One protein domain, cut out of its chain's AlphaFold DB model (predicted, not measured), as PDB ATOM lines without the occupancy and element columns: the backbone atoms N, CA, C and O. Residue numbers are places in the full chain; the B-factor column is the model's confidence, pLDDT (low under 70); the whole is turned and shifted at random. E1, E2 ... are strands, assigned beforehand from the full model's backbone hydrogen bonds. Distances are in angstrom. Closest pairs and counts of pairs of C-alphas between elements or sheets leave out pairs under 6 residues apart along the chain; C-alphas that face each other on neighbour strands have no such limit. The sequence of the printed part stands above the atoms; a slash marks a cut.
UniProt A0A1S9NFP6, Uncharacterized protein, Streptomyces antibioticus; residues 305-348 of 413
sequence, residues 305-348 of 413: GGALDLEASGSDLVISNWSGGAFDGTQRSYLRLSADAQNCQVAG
ATOM      1  N   GLY A 305      92.807 204.121 172.576       84.62
ATOM      2  CA  GLY A 305      91.933 203.818 173.714       84.62
ATOM      3  C   GLY A 305      90.554 204.464 173.572       84.62
ATOM      4  O   GLY A 305      90.208 204.974 172.511       84.62
ATOM      5  N   GLY A 306      89.741 204.395 174.631       87.88
ATOM      6  CA  GLY A 306      88.384 204.965 174.638       87.88
ATOM      7  C   GLY A 306      88.316 206.450 175.016       87.88
ATOM      8  O   GLY A 306      87.315 207.098 174.729       87.88
ATOM      9  N   ALA A 307      89.363 206.988 175.646       92.19
ATOM     10  CA  ALA A 307      89.460 208.380 176.075       92.19
ATOM     11  C   ALA A 307      90.815 208.969 175.663       92.19
ATOM     12  O   ALA A 307      91.761 208.228 175.402       92.19
ATOM     13  N   LEU A 308      90.884 210.299 175.600       92.12
ATOM     14  CA  LEU A 308      92.138 211.029 175.442       92.12
ATOM     15  C   LEU A 308      92.732 211.297 176.819       92.12
ATOM     16  O   LEU A 308      92.015 211.713 177.731       92.12
ATOM     17  N   ASP A 309      94.037 211.115 176.945       92.81
ATOM     18  CA  ASP A 309      94.739 211.323 178.202       92.81
ATOM     19  C   ASP A 309      96.157 211.877 177.989       92.81
ATOM     20  O   ASP A 309      96.757 211.788 176.909       92.81
ATOM     21  N   LEU A 310      96.657 212.521 179.044       94.62
ATOM     22  CA  LEU A 310      98.038 212.958 179.190       94.62
ATOM     23  C   LEU A 310      98.653 212.153 180.331       94.62
ATOM     24  O   LEU A 310      98.222 212.264 181.479       94.62
ATOM     25  N   GLU A 311      99.689 211.390 180.017       93.50
ATOM     26  CA  GLU A 311     100.397 210.548 180.975       93.50
ATOM     27  C   GLU A 311     101.844 211.018 181.157       93.50
ATOM     28  O   GLU A 311     102.498 211.482 180.217       93.50
ATOM     29  N   ALA A 312     102.364 210.830 182.369       95.94
ATOM     30  CA  ALA A 312     103.791 210.877 182.664       95.94
ATOM     31  C   ALA A 312     104.272 209.493 183.114       95.94
ATOM     32  O   ALA A 312     103.499 208.692 183.639       95.94
ATOM     33  N   SER A 313     105.559 209.212 182.930       95.38
ATOM     34  CA  SER A 313     106.189 207.973 183.393       95.38
ATOM     35  C   SER A 313     107.442 208.263 184.208       95.38
ATOM     36  O   SER A 313     108.213 209.153 183.847       95.38
ATOM     37  N   GLY A 314     107.688 207.461 185.245       94.88
ATOM     38  CA  GLY A 314     108.940 207.456 186.010       94.88
ATOM     39  C   GLY A 314     109.121 208.610 187.005       94.88
ATOM     40  O   GLY A 314     110.090 208.605 187.754       94.88
ATOM     41  N   SER A 315     108.214 209.592 187.029       96.19
ATOM     42  CA  SER A 315     108.232 210.738 187.946       96.19
ATOM     43  C   SER A 315     106.861 211.419 187.967       96.19
ATOM     44  O   SER A 315     106.051 211.195 187.067       96.19
ATOM     45  N   ASP A 316     106.613 212.259 188.972       96.94
ATOM     46  CA  ASP A 316     105.370 213.029 189.105       96.94
ATOM     47  C   ASP A 316     105.073 213.902 187.878       96.94
ATOM     48  O   ASP A 316     105.982 214.507 187.298       96.94
ATOM     49  N   LEU A 317     103.788 214.044 187.542       96.88
ATOM     50  CA  LEU A 317     103.322 215.024 186.561       96.88
ATOM     51  C   LEU A 317     103.006 216.342 187.274       96.88
ATOM     52  O   LEU A 317     102.091 216.406 188.096       96.88
ATOM     53  N   VAL A 318     103.756 217.395 186.945       96.69
ATOM     54  CA  VAL A 318     103.607 218.727 187.548       96.69
ATOM     55  C   VAL A 318     103.154 219.740 186.502       96.69
ATOM     56  O   VAL A 318     103.788 219.888 185.460       96.69
ATOM     57  N   ILE A 319     102.085 220.479 186.801       96.38
ATOM     58  CA  ILE A 319     101.628 221.620 185.999       96.38
ATOM     59  C   ILE A 319     102.156 222.897 186.643       96.38
ATOM     60  O   ILE A 319     101.857 223.197 187.802       96.38
ATOM     61  N   SER A 320     102.945 223.655 185.886       96.62
ATOM     62  CA  SER A 320     103.610 224.868 186.358       96.62
ATOM     63  C   SER A 320     103.639 225.952 185.287       96.62
ATOM     64  O   SER A 320     103.600 225.630 184.101       96.62
ATOM     65  N   ASN A 321     103.771 227.209 185.701       97.56
ATOM     66  CA  ASN A 321     103.974 228.339 184.803       97.56
ATOM     67  C   ASN A 321     105.191 229.165 185.238       97.56
ATOM     68  O   ASN A 321     105.390 229.391 186.434       97.56
ATOM     69  N   TRP A 322     105.984 229.635 184.279       97.62
ATOM     70  CA  TRP A 322     107.067 230.584 184.541       97.62
ATOM     71  C   TRP A 322     106.531 232.010 184.503       97.62
ATOM     72  O   TRP A 322     105.629 232.327 183.729       97.62
ATOM     73  N   SER A 323     107.058 232.877 185.366       96.81
ATOM     74  CA  SER A 323     106.662 234.287 185.367       96.81
ATOM     75  C   SER A 323     107.174 235.056 184.145       96.81
ATOM     76  O   SER A 323     106.591 236.081 183.807       96.81
ATOM     77  N   GLY A 324     108.268 234.601 183.524       95.81
ATOM     78  CA  GLY A 324     108.865 235.193 182.331       95.81
ATOM     79  C   GLY A 324     108.547 234.417 181.046       95.81
ATOM     80  O   GLY A 324     108.245 233.221 181.071       95.81
ATOM     81  N   GLY A 325     108.575 235.122 179.912       94.19
ATOM     82  CA  GLY A 325     108.128 234.611 178.610       94.19
ATOM     83  C   GLY A 325     109.102 233.654 177.917       94.19
ATOM     84  O   GLY A 325     108.716 233.010 176.945       94.19
ATOM     85  N   ALA A 326     110.339 233.538 178.405       93.75
ATOM     86  CA  ALA A 326     111.371 232.672 177.835       93.75
ATOM     87  C   ALA A 326     111.732 231.509 178.776       93.75
ATOM     88  O   ALA A 326     112.858 231.016 178.746       93.75
ATOM     89  N   PHE A 327     110.779 231.078 179.618       94.12
ATOM     90  CA  PHE A 327     111.024 230.164 180.743       94.12
ATOM     91  C   PHE A 327     112.058 230.720 181.740       94.12
ATOM     92  O   PHE A 327     112.854 229.986 182.318       94.12
ATOM     93  N   ASP A 328     112.040 232.037 181.930       93.19
ATOM     94  CA  ASP A 328     112.882 232.799 182.843       93.19
ATOM     95  C   ASP A 328     112.085 233.334 184.054       93.19
ATOM     96  O   ASP A 328     110.851 233.296 184.106       93.19
ATOM     97  N   GLY A 329     112.792 233.798 185.089       96.12
ATOM     98  CA  GLY A 329     112.188 234.268 186.342       96.12
ATOM     99  C   GLY A 329     111.870 233.140 187.331       96.12
ATOM    100  O   GLY A 329     112.722 232.298 187.605       96.12
ATOM    101  N   THR A 330     110.663 233.140 187.910       96.75
ATOM    102  CA  THR A 330     110.247 232.168 188.935       96.75
ATOM    103  C   THR A 330     109.235 231.177 188.369       96.75
ATOM    104  O   THR A 330     108.152 231.567 187.925       96.75
ATOM    105  N   GLN A 331     109.546 229.884 188.458       97.44
ATOM    106  CA  GLN A 331     108.592 228.812 188.190       97.44
ATOM    107  C   GLN A 331     107.581 228.686 189.336       97.44
ATOM    108  O   GLN A 331     107.957 228.576 190.504       97.44
ATOM    109  N   ARG A 332     106.289 228.667 189.011       96.12
ATOM    110  CA  ARG A 332     105.191 228.429 189.958       96.12
ATOM    111  C   ARG A 332     104.494 227.123 189.607       96.12
ATOM    112  O   ARG A 332     103.886 227.029 188.545       96.12
ATOM    113  N   SER A 333     104.586 226.128 190.483       96.50
ATOM    114  CA  SER A 333     103.927 224.824 190.328       96.50
ATOM    115  C   SER A 333     102.585 224.819 191.050       96.50
ATOM    116  O   SER A 333     102.530 225.168 192.225       96.50
ATOM    117  N   TYR A 334     101.521 224.420 190.354       95.50
ATOM    118  CA  TYR A 334     100.143 224.521 190.846       95.50
ATOM    119  C   TYR A 334      99.502 223.164 191.107       95.50
ATOM    120  O   TYR A 334      98.790 223.023 192.093       95.50
ATOM    121  N   LEU A 335      99.754 222.173 190.249       96.94
ATOM    122  CA  LEU A 335      99.190 220.830 190.365       96.94
ATOM    123  C   LEU A 335     100.309 219.796 190.321       96.94
ATOM    124  O   LEU A 335     101.161 219.867 189.438       96.94
ATOM    125  N   ARG A 336     100.273 218.818 191.224       97.12
ATOM    126  CA  ARG A 336     101.116 217.619 191.187       97.12
ATOM    127  C   ARG A 336     100.227 216.384 191.204       97.12
ATOM    128  O   ARG A 336      99.396 216.254 192.100       97.12
ATOM    129  N   LEU A 337     100.465 215.468 190.274       97.12
ATOM    130  CA  LEU A 337      99.938 214.105 190.282       97.12
ATOM    131  C   LEU A 337     101.106 213.161 190.586       97.12
ATOM    132  O   LEU A 337     102.091 213.154 189.843       97.12
ATOM    133  N   SER A 338     101.032 212.438 191.706       96.38
ATOM    134  CA  SER A 338     102.151 211.616 192.188       96.38
ATOM    135  C   SER A 338     102.344 210.370 191.327       96.38
ATOM    136  O   SER A 338     101.373 209.763 190.879       96.38
ATOM    137  N   ALA A 339     103.597 209.973 191.110       95.94
ATOM    138  CA  ALA A 339     103.926 208.752 190.371       95.94
ATOM    139  C   ALA A 339     103.926 207.489 191.245       95.94
ATOM    140  O   ALA A 339     103.726 206.387 190.742       95.94
ATOM    141  N   ASP A 340     104.164 207.644 192.544       94.19
ATOM    142  CA  ASP A 340     104.317 206.565 193.525       94.19
ATOM    143  C   ASP A 340     103.077 206.353 194.411       94.19
ATOM    144  O   ASP A 340     103.035 205.415 195.208       94.19
ATOM    145  N   ALA A 341     102.056 207.203 194.273       94.25
ATOM    146  CA  ALA A 341     100.833 207.153 195.063       94.25
ATOM    147  C   ALA A 341      99.637 207.740 194.299       94.25
ATOM    148  O   ALA A 341      99.776 208.623 193.458       94.25
ATOM    149  N   GLN A 342      98.424 207.290 194.628       95.38
ATOM    150  CA  GLN A 342      97.193 207.841 194.060       95.38
ATOM    151  C   GLN A 342      96.762 209.111 194.812       95.38
ATOM    152  O   GLN A 342      95.740 209.135 195.497       95.38
ATOM    153  N   ASN A 343      97.560 210.174 194.726       95.38
ATOM    154  CA  ASN A 343      97.234 211.465 195.323       95.38
ATOM    155  C   ASN A 343      97.580 212.645 194.409       95.38
ATOM    156  O   ASN A 343      98.425 212.581 193.515       95.38
ATOM    157  N   CYS A 344      96.882 213.746 194.671       96.75
ATOM    158  CA  CYS A 344      97.016 215.006 193.968       96.75
ATOM    159  C   CYS A 344      97.287 216.115 194.985       96.75
ATOM    160  O   CYS A 344      96.668 216.146 196.049       96.75
ATOM    161  N   GLN A 345      98.192 217.034 194.656       96.56
ATOM    162  CA  GLN A 345      98.430 218.245 195.441       96.56
ATOM    163  C   GLN A 345      98.105 219.467 194.593       96.56
ATOM    164  O   GLN A 345      98.544 219.553 193.446       96.56
ATOM    165  N   VAL A 346      97.369 220.413 195.178       96.38
ATOM    166  CA  VAL A 346      97.160 221.744 194.605       96.38
ATOM    167  C   VAL A 346      97.857 222.759 195.504       96.38
ATOM    168  O   VAL A 346      97.626 222.765 196.711       96.38
ATOM    169  N   ALA A 347      98.740 223.576 194.935       94.81
ATOM    170  CA  ALA A 347      99.568 224.520 195.679       94.81
ATOM    171  C   ALA A 347      99.135 225.974 195.439       94.81
ATOM    172  O   ALA A 347      98.883 226.386 194.306       94.81
ATOM    173  N   GLY A 348      99.107 226.766 196.516       94.94
ATOM    174  CA  GLY A 348      98.724 228.178 196.492       94.94
ATOM    175  C   GLY A 348      97.216 228.412 196.622       94.94
ATOM    176  O   GLY A 348      96.504 227.621 197.244       94.94
TER     177      GLY A 348
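Overview. This is residues 305 to 348 of the 413 residues of an uncharacterized protein of Streptomyces antibioticus (UniProt A0A1S9NFP6). A small sheet of three strands, E2, E3 and E4, forms a meander, each strand the antiparallel neighbour of the one before; residues 305 to 310 stick out at one end and 324 to 329 at the other. The 44 printed residues hold four named strands, E1 to E4 in chain order, and no named helix: all strand, with 21 residues in named elements, under half. The whole is loose, radius of gyration of the C-alphas 13.0 A, spanning 37 by 22 by 19 A.

Along the chain. E1, residues 309 to 313, begins at C-alpha 309 (94.739, 211.323, 178.202) and is 13.0 A long. E2, 317 to 322, measures 16.1 A; E3, 331 to 337, 17.2 A; E4, 344 to 346, 6.8 A, ending at C-alpha 346 (97.160, 221.744, 194.605).

Arrangement. E1 pairs with no named strand; its closest C-alpha to E2 is Glu 311, 7.7 A from that of Leu 317. Hairpin E2 and E3 is antiparallel at 162 degrees, with N 319 and O 335 2.9 A apart, within hydrogen-bond range. Hairpin E3 and E4 is antiparallel at 150 degrees, with N 345 and O 336 also within range at 2.9 A.

Size, cuts and confidence. The C-alphas farthest apart, of Gly 306 and Gly 329, are 39.5 A apart. The printed part has no cut, no link is long, and no printed residue is under 70 in pLDDT.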